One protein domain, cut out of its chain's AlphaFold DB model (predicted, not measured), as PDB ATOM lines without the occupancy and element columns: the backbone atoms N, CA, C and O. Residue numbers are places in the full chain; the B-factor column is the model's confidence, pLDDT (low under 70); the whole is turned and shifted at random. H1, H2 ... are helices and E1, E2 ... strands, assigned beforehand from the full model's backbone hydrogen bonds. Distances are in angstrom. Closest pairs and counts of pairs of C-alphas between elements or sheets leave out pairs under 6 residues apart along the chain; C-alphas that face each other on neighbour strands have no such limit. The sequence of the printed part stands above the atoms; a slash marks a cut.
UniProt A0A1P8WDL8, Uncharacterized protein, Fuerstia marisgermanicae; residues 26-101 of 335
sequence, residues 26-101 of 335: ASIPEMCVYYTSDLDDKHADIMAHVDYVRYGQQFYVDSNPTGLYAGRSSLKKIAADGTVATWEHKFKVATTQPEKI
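Overview. This is residues 26 to 101 of the 335 residues of an uncharacterized protein of Fuerstia marisgermanicae (UniProt A0A1P8WDL8). A curled, strongly twisted sheet of four antiparallel strands forms a long wall like part of a barrel, with the short helix H1 on one face. E1, E4 and most of E3 run along its length, while E3 bends by 90 degrees at residue 67 so that its first part pairs with the short E2 at one end. The printed part has 76 residues, with one named helix and four named strands in the order E1 H1 E2 E3 E4; the sheet's order is E1 E4 E3 E2, and the class is mostly strand. The outline is elongated, with spans of 41 by 26 by 21 A, and the whole is only just loose, close to compact, with a radius of gyration of the C-alphas of 13.8 A.

Arrangement. E3, residues 64 to 80, and E4, residues 84 to 94, are antiparallel neighbours and a hairpin, their directions 147 degrees apart; N 74 and O 90 are within hydrogen-bond range at 2.8 A. On the other side of E4 is the edge strand E1, residues 30 to 38, antiparallel to E4 at 154 degrees, with N 33 and O 89 at 2.8 A. The other edge strand, E2, residues 58 to 61, makes a hairpin with E3, with N 64 and O 61 at 2.8 A. The pairing is staggered: E3 pairs with E2 over residues 64 to 69 and with E4 over residues 69 to 80. E2, E3 and E4 form a meander, each strand the antiparallel neighbour of the one before. E2 is apart from E1 and from E4. H1, residues 43 to 48, is on the sheet at a height of 9.2 A, over none of its strands, but only just: 2 of its C-alphas fall on E1 and 2 on E4. The closest C-alphas of H1 and E3 are those of His 43 and Leu 75, 7.6 A apart. Every O i to N i+4 pair in H1 is within hydrogen-bond range.

Along the chain. E3 is the longest strand, 36.7 A from first to last C-alpha; E4 measures 31.5 A, E1 25.8 A, E2 10.4 A and H1 8.8 A. E1 begins at C-alpha 30, (-9.786, -24.205, 24.802). E3 begins at C-alpha 64, (-4.679, -7.165, 10.927), and E4 ends at C-alpha 94, (-14.669, -19.096, 17.360).

Size, cuts and confidence. The two C-alphas farthest apart are those of Gly 82 and Lys 100, at 43.0 A. The printed part has no cut. The links E1 to H1, E2 to E3 and E3 to E4 are tight, and H1 to E2 is short. The mean pLDDT of the printed part is 79.8; residues 26 to 29, residue 64 and residues 98 to 101 are under 70.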
ATOM      1  N   ALA A  26     -14.772 -27.060  16.055       56.56
ATOM      2  CA  ALA A  26     -14.842 -28.101  17.082       56.56
ATOM      3  C   ALA A  26     -13.446 -28.516  17.591       56.56
ATOM      4  O   ALA A  26     -13.266 -28.690  18.794       56.56
ATOM      5  N   SER A  27     -12.459 -28.586  16.695       56.69
ATOM      6  CA  SER A  27     -11.072 -29.003  16.957       56.69
ATOM      7  C   SER A  27     -10.119 -27.893  17.424       56.69
ATOM      8  O   SER A  27      -8.978 -28.203  17.765       56.69
ATOM      9  N   ILE A  28     -10.551 -26.627  17.491       64.81
ATOM     10  CA  ILE A  28      -9.750 -25.583  18.153       64.81
ATOM     11  C   ILE A  28      -9.787 -25.843  19.674       64.81
ATOM     12  O   ILE A  28     -10.892 -25.969  20.227       64.81
ATOM     13  N   PRO A  29      -8.627 -25.966  20.355       64.19
ATOM     14  CA  PRO A  29      -8.581 -26.205  21.795       64.19
ATOM     15  C   PRO A  29      -9.117 -25.007  22.590       64.19
ATOM     16  O   PRO A  29      -9.169 -23.877  22.103       64.19
ATOM     17  N   GLU A  30      -9.507 -25.264  23.835       76.56
ATOM     18  CA  GLU A  30      -9.786 -24.205  24.802       76.56
ATOM     19  C   GLU A  30      -8.473 -23.507  25.188       76.56
ATOM     20  O   GLU A  30      -7.490 -24.158  25.547       76.56
ATOM     21  N   MET A  31      -8.453 -22.182  25.072       78.62
ATOM     22  CA  MET A  31      -7.334 -21.331  25.455       78.62
ATOM     23  C   MET A  31      -7.429 -21.044  26.951       78.62
ATOM     24  O   MET A  31      -8.515 -20.770  27.459       78.62
ATOM     25  N   CYS A  32      -6.297 -21.075  27.651       78.81
ATOM     26  CA  CYS A  32      -6.233 -20.811  29.084       78.81
ATOM     27  C   CYS A  32      -5.192 -19.724  29.367       78.81
ATOM     28  O   CYS A  32      -4.011 -19.889  29.066       78.81
ATOM     29  N   VAL A  33      -5.639 -18.614  29.948       81.44
ATOM     30  CA  VAL A  33      -4.830 -17.448  30.308       81.44
ATOM     31  C   VAL A  33      -4.926 -17.263  31.817       81.44
ATOM     32  O   VAL A  33      -6.023 -17.223  32.363       81.44
ATOM     33  N   TYR A  34      -3.787 -17.147  32.497       79.94
ATOM     34  CA  TYR A  34      -3.763 -16.853  33.929       79.94
ATOM     35  C   TYR A  34      -3.518 -15.359  34.162       79.94
ATOM     36  O   TYR A  34      -2.572 -14.797  33.608       79.94
ATOM     37  N   TYR A  35      -4.352 -14.703  34.962       79.06
ATOM     38  CA  TYR A  35      -4.105 -13.329  35.400       79.06
ATOM     39  C   TYR A  35      -3.618 -13.344  36.845       79.06
ATOM     40  O   TYR A  35      -4.193 -14.043  37.681       79.06
ATOM     41  N   THR A  36      -2.583 -12.561  37.128       81.81
ATOM     42  CA  THR A  36      -2.147 -12.248  38.490       81.81
ATOM     43  C   THR A  36      -2.580 -10.816  38.774       81.81
ATOM     44  O   THR A  36      -2.369  -9.946  37.933       81.81
ATOM     45  N   SER A  37      -3.234 -10.593  39.907       83.56
ATOM     46  CA  SER A  37      -3.819  -9.306  40.297       83.56
ATOM     47  C   SER A  37      -3.575  -9.053  41.785       83.56
ATOM     48  O   SER A  37      -3.120  -9.963  42.486       83.56
ATOM     49  N   ASP A  38      -3.922  -7.875  42.296       86.19
ATOM     50  CA  ASP A  38      -3.873  -7.631  43.737       86.19
ATOM     51  C   ASP A  38      -4.921  -8.505  44.452       86.19
ATOM     52  O   ASP A  38      -5.919  -8.949  43.864       86.19
ATOM     53  N   LEU A  39      -4.687  -8.814  45.732       82.00
ATOM     54  CA  LEU A  39      -5.551  -9.708  46.511       82.00
ATOM     55  C   LEU A  39      -7.017  -9.237  46.554       82.00
ATOM     56  O   LEU A  39      -7.929 -10.071  46.456       82.00
ATOM     57  N   ASP A  40      -7.214  -7.922  46.673       86.69
ATOM     58  CA  ASP A  40      -8.508  -7.247  46.831       86.69
ATOM     59  C   ASP A  40      -9.268  -7.018  45.512       86.69
ATOM     60  O   ASP A  40     -10.464  -6.696  45.550       86.69
ATOM     61  N   ASP A  41      -8.623  -7.230  44.358       82.75
ATOM     62  CA  ASP A  41      -9.279  -7.145  43.050       82.75
ATOM     63  C   ASP A  41     -10.434  -8.149  42.957       82.75
ATOM     64  O   ASP A  41     -10.343  -9.317  43.378       82.75
ATOM     65  N   LYS A  42     -11.543  -7.699  42.368       88.00
ATOM     66  CA  LYS A  42     -12.760  -8.489  42.180       88.00
ATOM     67  C   LYS A  42     -12.893  -8.893  40.719       88.00
ATOM     68  O   LYS A  42     -12.270  -8.352  39.812       88.00
ATOM     69  N   HIS A  43     -13.798  -9.837  40.481       84.88
ATOM     70  CA  HIS A  43     -14.084 -10.375  39.151       84.88
ATOM     71  C   HIS A  43     -14.414  -9.269  38.125       84.88
ATOM     72  O   HIS A  43     -14.006  -9.358  36.971       84.88
ATOM     73  N   ALA A  44     -15.121  -8.216  38.555       83.44
ATOM     74  CA  ALA A  44     -15.474  -7.077  37.710       83.44
ATOM     75  C   ALA A  44     -14.256  -6.237  37.289       83.44
ATOM     76  O   ALA A  44     -14.205  -5.792  36.145       83.44
ATOM     77  N   ASP A  45     -13.274  -6.070  38.175       83.75
ATOM     78  CA  ASP A  45     -12.076  -5.260  37.929       83.75
ATOM     79  C   ASP A  45     -11.181  -5.952  36.885       83.75
ATOM     80  O   ASP A  45     -10.764  -5.340  35.901       83.75
ATOM     81  N   ILE A  46     -11.027  -7.279  37.001       82.81
ATOM     82  CA  ILE A  46     -10.361  -8.110  35.984       82.81
ATOM     83  C   ILE A  46     -11.100  -8.053  34.639       82.81
ATOM     84  O   ILE A  46     -10.460  -7.889  33.605       82.81
ATOM     85  N   MET A  47     -12.438  -8.145  34.623       80.94
ATOM     86  CA  MET A  47     -13.225  -8.032  33.381       80.94
ATOM     87  C   MET A  47     -13.157  -6.637  32.734       80.94
ATOM     88  O   MET A  47     -13.332  -6.514  31.517       80.94
ATOM     89  N   ALA A  48     -12.927  -5.590  33.529       79.44
ATOM     90  CA  ALA A  48     -12.787  -4.219  33.050       79.44
ATOM     91  C   ALA A  48     -11.422  -3.951  32.392       79.44
ATOM     92  O   ALA A  48     -11.341  -3.049  31.553       79.44
ATOM     93  N   HIS A  49     -10.388  -4.740  32.718       83.38
ATOM     94  CA  HIS A  49      -9.036  -4.592  32.172       83.38
ATOM     95  C   HIS A  49      -9.011  -4.642  30.633       83.38
ATOM     96  O   HIS A  49      -9.883  -5.240  29.989       83.38
ATOM     97  N   VAL A  50      -8.005  -4.003  30.028       76.25
ATOM     98  CA  VAL A  50      -7.874  -3.912  28.561       76.25
ATOM     99  C   VAL A  50      -7.464  -5.254  27.937       76.25
ATOM    100  O   VAL A  50      -8.022  -5.652  26.919       76.25
ATOM    101  N   ASP A  51      -6.584  -6.004  28.606       75.81
ATOM    102  CA  ASP A  51      -6.122  -7.349  28.207       75.81
ATOM    103  C   ASP A  51      -7.073  -8.493  28.611       75.81
ATOM    104  O   ASP A  51      -6.757  -9.681  28.449       75.81
ATOM    105  N   TYR A  52      -8.247  -8.167  29.161       80.62
ATOM    106  CA  TYR A  52      -9.287  -9.163  29.373       80.62
ATOM    107  C   TYR A  52      -9.967  -9.491  28.045       80.62
ATOM    108  O   TYR A  52     -10.636  -8.645  27.456       80.62
ATOM    109  N   VAL A  53      -9.815 -10.735  27.584       83.69
ATOM    110  CA  VAL A  53     -10.384 -11.209  26.314       83.69
ATOM    111  C   VAL A  53     -11.910 -11.343  26.441       83.69
ATOM    112  O   VAL A  53     -12.433 -12.339  26.941       83.69
ATOM    113  N   ARG A  54     -12.644 -10.315  26.012       83.06
ATOM    114  CA  ARG A  54     -14.108 -10.229  26.142       83.06
ATOM    115  C   ARG A  54     -14.799 -11.162  25.153       83.06
ATOM    116  O   ARG A  54     -14.362 -11.297  24.016       83.06
ATOM    117  N   TYR A  55     -15.926 -11.752  25.550       80.06
ATOM    118  CA  TYR A  55     -16.816 -12.466  24.625       80.06
ATOM    119  C   TYR A  55     -17.142 -11.580  23.409       80.06
ATOM    120  O   TYR A  55     -17.479 -10.409  23.575       80.06
ATOM    121  N   GLY A  56     -17.023 -12.123  22.197       78.25
ATOM    122  CA  GLY A  56     -17.219 -11.383  20.945       78.25
ATOM    123  C   GLY A  56     -15.985 -10.632  20.423       78.25
ATOM    124  O   GLY A  56     -15.960 -10.277  19.246       78.25
ATOM    125  N   GLN A  57     -14.939 -10.432  21.235       83.19
ATOM    126  CA  GLN A  57     -13.733  -9.698  20.833       83.19
ATOM    127  C   GLN A  57     -13.013 -10.386  19.668       83.19
ATOM    128  O   GLN A  57     -12.751 -11.588  19.708       83.19
ATOM    129  N   GLN A  58     -12.675  -9.616  18.633       84.12
ATOM    130  CA  GLN A  58     -11.891 -10.093  17.495       84.12
ATOM    131  C   GLN A  58     -10.398 -10.152  17.845       84.12
ATOM    132  O   GLN A  58      -9.874  -9.236  18.480       84.12
ATOM    133  N   PHE A  59      -9.706 -11.203  17.401       81.56
ATOM    134  CA  PHE A  59      -8.252 -11.321  17.525       81.56
ATOM    135  C   PHE A  59      -7.536 -10.680  16.331       81.56
ATOM    136  O   PHE A  59      -7.998 -10.776  15.187       81.56
ATOM    137  N   TYR A  60      -6.379 -10.073  16.592       79.19
ATOM    138  CA  TYR A  60      -5.559  -9.371  15.605       79.19
ATOM    139  C   TYR A  60      -4.117  -9.888  15.637       79.19
ATOM    140  O   TYR A  60      -3.614 -10.233  16.705       79.19
ATOM    141  N   VAL A  61      -3.452  -9.898  14.481       74.69
ATOM    142  CA  VAL A  61      -2.006 -10.143  14.334       74.69
ATOM    143  C   VAL A  61      -1.434  -8.986  13.520       74.69
ATOM    144  O   VAL A  61      -1.948  -8.676  12.447       74.69
ATOM    145  N   ASP A  62      -0.431  -8.289  14.055       79.31
ATOM    146  CA  ASP A  62       0.160  -7.076  13.462       79.31
ATOM    147  C   ASP A  62      -0.886  -6.016  13.057       79.31
ATOM    148  O   ASP A  62      -0.838  -5.425  11.981       79.31
ATOM    149  N   SER A  63      -1.880  -5.796  13.928       77.25
ATOM    150  CA  SER A  63      -3.084  -4.970  13.695       77.25
ATOM    151  C   SER A  63      -4.046  -5.454  12.592       77.25
ATOM    152  O   SER A  63      -5.082  -4.826  12.377       77.25
ATOM    153  N   ASN A  64      -3.781  -6.582  11.927       66.94
ATOM    154  CA  ASN A  64      -4.679  -7.165  10.927       66.94
ATOM    155  C   ASN A  64      -5.724  -8.081  11.594       66.94
ATOM    156  O   ASN A  64      -5.349  -8.927  12.412       66.94
ATOM    157  N   PRO A  65      -7.025  -7.961  11.265       78.00
ATOM    158  CA  PRO A  65      -8.067  -8.806  11.845       78.00
ATOM    159  C   PRO A  65      -7.952 -10.248  11.340       78.00
ATOM    160  O   PRO A  65      -8.033 -10.510  10.143       78.00
ATOM    161  N   THR A  66      -7.836 -11.206  12.260       76.00
ATOM    162  CA  THR A  66      -7.668 -12.641  11.933       76.00
ATOM    163  C   THR A  66      -8.939 -13.328  11.419       76.00
ATOM    164  O   THR A  66      -8.887 -14.469  10.971       76.00
ATOM    165  N   GLY A  67     -10.105 -12.686  11.560       76.81
ATOM    166  CA  GLY A  67     -11.407 -13.347  11.400       76.81
ATOM    167  C   GLY A  67     -11.774 -14.311  12.541       76.81
ATOM    168  O   GLY A  67     -12.850 -14.896  12.506       76.81
ATOM    169  N   LEU A  68     -10.919 -14.456  13.561       80.81
ATOM    170  CA  LEU A  68     -11.186 -15.247  14.761       80.81
ATOM    171  C   LEU A  68     -11.717 -14.358  15.891       80.81
ATOM    172  O   LEU A  68     -11.336 -13.192  16.020       80.81
ATOM    173  N   TYR A  69     -12.570 -14.934  16.733       82.69
ATOM    174  CA  TYR A  69     -13.283 -14.246  17.806       82.69
ATOM    175  C   TYR A  69     -13.207 -15.024  19.121       82.69
ATOM    176  O   TYR A  69     -13.154 -16.255  19.134       82.69
ATOM    177  N   ALA A  70     -13.257 -14.324  20.247       81.31
ATOM    178  CA  ALA A  70     -13.419 -14.928  21.561       81.31
ATOM    179  C   ALA A  70     -14.853 -15.459  21.726       81.31
ATOM    180  O   ALA A  70     -15.804 -14.686  21.816       81.31
ATOM    181  N   GLY A  71     -15.003 -16.785  21.739       78.75
ATOM    182  CA  GLY A  71     -16.258 -17.497  21.972       78.75
ATOM    183  C   GLY A  71     -16.626 -17.575  23.452       78.75
ATOM    184  O   GLY A  71     -16.465 -16.613  24.201       78.75
ATOM    185  N   ARG A  72     -17.133 -18.737  23.890       78.81
ATOM    186  CA  ARG A  72     -17.427 -18.993  25.315       78.81
ATOM    187  C   ARG A  72     -16.199 -18.652  26.161       78.81
ATOM    188  O   ARG A  72     -15.123 -19.165  25.870       78.81
ATOM    189  N   SER A  73     -16.390 -17.833  27.191       80.94
ATOM    190  CA  SER A  73     -15.371 -17.374  28.141       80.94
ATOM    191  C   SER A  73     -15.853 -17.656  29.568       80.94
ATOM    192  O   SER A  73     -17.054 -17.619  29.844       80.94
ATOM    193  N   SER A  74     -14.922 -17.972  30.467       84.50
ATOM    194  CA  SER A  74     -15.159 -18.136  31.901       84.50
ATOM    195  C   SER A  74     -13.925 -17.718  32.700       84.50
ATOM    196  O   SER A  74     -12.819 -18.177  32.409       84.50
ATOM    197  N   LEU A  75     -14.125 -16.877  33.716       88.06
ATOM    198  CA  LEU A  75     -13.089 -16.359  34.610       88.06
ATOM    199  C   LEU A  75     -13.311 -16.880  36.041       88.06
ATOM    200  O   LEU A  75     -14.429 -16.832  36.560       88.06
ATOM    201  N   LYS A  76     -12.255 -17.364  36.702       89.94
ATOM    202  CA  LYS A  76     -12.322 -17.970  38.042       89.94
ATOM    203  C   LYS A  76     -11.074 -17.650  38.871       89.94
ATOM    204  O   LYS A  76      -9.976 -17.991  38.454       89.94
ATOM    205  N   LYS A  77     -11.222 -17.100  40.083       89.69
ATOM    206  CA  LYS A  77     -10.123 -17.017  41.073       89.69
ATOM    207  C   LYS A  77      -9.764 -18.449  41.501       89.69
ATOM    208  O   LYS A  77     -10.633 -19.171  41.993       89.69
ATOM    209  N   ILE A  78      -8.537 -18.891  41.229       90.12
ATOM    210  CA  ILE A  78      -8.060 -20.263  41.501       90.12
ATOM    211  C   ILE A  78      -7.126 -20.347  42.706       90.12
ATOM    212  O   ILE A  78      -7.082 -21.387  43.358       90.12
ATOM    213  N   ALA A  79      -6.412 -19.264  43.008       87.25
ATOM    214  CA  ALA A  79      -5.520 -19.155  44.149       87.25
ATOM    215  C   ALA A  79      -5.479 -17.708  44.654       87.25
ATOM    216  O   ALA A  79      -5.861 -16.770  43.948       87.25
ATOM    217  N   ALA A  80      -5.012 -17.549  45.884       86.06
ATOM    218  CA  ALA A  80      -4.642 -16.279  46.480       86.06
ATOM    219  C   ALA A  80      -3.588 -16.544  47.562       86.06
ATOM    220  O   ALA A  80      -3.657 -17.576  48.236       86.06
ATOM    221  N   ASP A  81      -2.645 -15.624  47.727       87.69
ATOM    222  CA  ASP A  81      -1.762 -15.564  48.894       87.69
ATOM    223  C   ASP A  81      -2.068 -14.309  49.734       87.69
ATOM    224  O   ASP A  81      -3.163 -13.756  49.651       87.69
ATOM    225  N   GLY A  82      -1.144 -13.886  50.602       85.62
ATOM    226  CA  GLY A  82      -1.317 -12.693  51.440       85.62
ATOM    227  C   GLY A  82      -1.184 -11.353  50.702       85.62
ATOM    228  O   GLY A  82      -1.294 -10.314  51.345       85.62
ATOM    229  N   THR A  83      -0.910 -11.368  49.395       83.31
ATOM    230  CA  THR A  83      -0.612 -10.186  48.571       83.31
ATOM    231  C   THR A  83      -1.304 -10.193  47.210       83.31
ATOM    232  O   THR A  83      -1.819  -9.156  46.800       83.31
ATOM    233  N   VAL A  84      -1.365 -11.337  46.520       86.38
ATOM    234  CA  VAL A  84      -1.889 -11.429  45.147       86.38
ATOM    235  C   VAL A  84      -2.965 -12.496  44.980       86.38
ATOM    236  O   VAL A  84      -3.070 -13.465  45.735       86.38
ATOM    237  N   ALA A  85      -3.768 -12.324  43.935       81.69
ATOM    238  CA  ALA A  85      -4.774 -13.261  43.468       81.69
ATOM    239  C   ALA A  85      -4.392 -13.846  42.103       81.69
ATOM    240  O   ALA A  85      -3.961 -13.127  41.206       81.69
ATOM    241  N   THR A  86      -4.611 -15.149  41.916       85.75
ATOM    242  CA  THR A  86      -4.459 -15.811  40.614       85.75
ATOM    243  C   THR A  86      -5.820 -16.201  40.060       85.75
ATOM    244  O   THR A  86      -6.599 -16.908  40.708       85.75
ATOM    245  N   TRP A  87      -6.086 -15.792  38.825       86.19
ATOM    246  CA  TRP A  87      -7.313 -16.074  38.096       86.19
ATOM    247  C   TRP A  87      -7.028 -16.952  36.885       86.19
ATOM    248  O   TRP A  87      -6.112 -16.683  36.118       86.19
ATOM    249  N   GLU A  88      -7.844 -17.978  36.683       87.25
ATOM    250  CA  GLU A  88      -7.908 -18.772  35.461       87.25
ATOM    251  C   GLU A  88      -8.985 -18.185  34.544       87.25
ATOM    252  O   GLU A  88     -10.156 -18.117  34.921       87.25
ATOM    253  N   HIS A  89      -8.596 -17.774  33.339       85.69
ATOM    254  CA  HIS A  89      -9.501 -17.399  32.262       85.69
ATOM    255  C   HIS A  89      -9.422 -18.444  31.152       85.69
ATOM    256  O   HIS A  89      -8.436 -18.527  30.420       85.69
ATOM    257  N   LYS A  90     -10.486 -19.235  31.020       83.44
ATOM    258  CA  LYS A  90     -10.674 -20.169  29.910       83.44
ATOM    259  C   LYS A  90     -11.590 -19.559  28.870       83.44
ATOM    260  O   LYS A  90     -12.686 -19.118  29.218       83.44
ATOM    261  N   PHE A  91     -11.167 -19.557  27.611       81.25
ATOM    262  CA  PHE A  91     -12.025 -19.187  26.492       81.25
ATOM    263  C   PHE A  91     -11.804 -20.087  25.279       81.25
ATOM    264  O   PHE A  91     -10.682 -20.482  24.967       81.25
ATOM    265  N   LYS A  92     -12.873 -20.397  24.545       82.75
ATOM    266  CA  LYS A  92     -12.767 -21.086  23.257       82.75
ATOM    267  C   LYS A  92     -12.797 -20.076  22.114       82.75
ATOM    268  O   LYS A  92     -13.685 -19.232  22.066       82.75
ATOM    269  N   VAL A  93     -11.861 -20.187  21.176       82.38
ATOM    270  CA  VAL A  93     -11.855 -19.380  19.947       82.38
ATOM    271  C   VAL A  93     -12.963 -19.853  19.002       82.38
ATOM    272  O   VAL A  93     -13.178 -21.056  18.839       82.38
ATOM    273  N   ALA A  94     -13.648 -18.900  18.377       75.00
ATOM    274  CA  ALA A  94     -14.669 -19.096  17.360       75.00
ATOM    275  C   ALA A  94     -14.228 -18.494  16.014       75.00
ATOM    276  O   ALA A  94     -13.495 -17.509  15.955       75.00
ATOM    277  N   THR A  95     -14.705 -19.097  14.933       77.06
ATOM    278  CA  THR A  95     -14.546 -18.678  13.531       77.06
ATOM    279  C   THR A  95     -15.702 -17.796  13.054       77.06
ATOM    280  O   THR A  95     -15.555 -17.017  12.120       77.06
ATOM    281  N   THR A  96     -16.853 -17.886  13.726       75.00
ATOM    282  CA  THR A  96     -17.979 -16.957  13.575       75.00
ATOM    283  C   THR A  96     -18.021 -16.033  14.790       75.00
ATOM    284  O   THR A  96     -17.862 -16.507  15.913       75.00
ATOM    285  N   GLN A  97     -18.273 -14.731  14.600       76.06
ATOM    286  CA  GLN A  97     -18.507 -13.819  15.729       76.06
ATOM    287  C   GLN A  97     -19.680 -14.363  16.569       76.06
ATOM    288  O   GLN A  97     -20.776 -14.495  16.019       76.06
ATOM    289  N   PRO A  98     -19.503 -14.677  17.864       68.88
ATOM    290  CA  PRO A  98     -20.493 -15.425  18.644       68.88
ATOM    291  C   PRO A  98     -21.889 -14.802  18.677       68.88
ATOM    292  O   PRO A  98     -22.883 -15.514  18.597       68.88
ATOM    293  N   GLU A  99     -21.973 -13.472  18.714       66.06
ATOM    294  CA  GLU A  99     -23.234 -12.723  18.638       66.06
ATOM    295  C   GLU A  99     -24.027 -12.986  17.349       66.06
ATOM    296  O   GLU A  99     -25.241 -12.806  17.346       66.06
ATOM    297  N   LYS A 100     -23.361 -13.374  16.252       66.75
ATOM    298  CA  LYS A 100     -23.977 -13.696  14.955       66.75
ATOM    299  C   LYS A 100     -24.422 -15.157  14.852       66.75
ATOM    300  O   LYS A 100     -25.182 -15.480  13.941       66.75
ATOM    301  N   ILE A 101     -23.999 -16.036  15.764       64.12
ATOM    302  CA  ILE A 101     -24.407 -17.447  15.762       64.12
ATOM    303  C   ILE A 101     -25.911 -17.518  16.063       64.12
ATOM    304  O   ILE A 101     -26.359 -17.150  17.144       64.12
TER     305      ILE A 101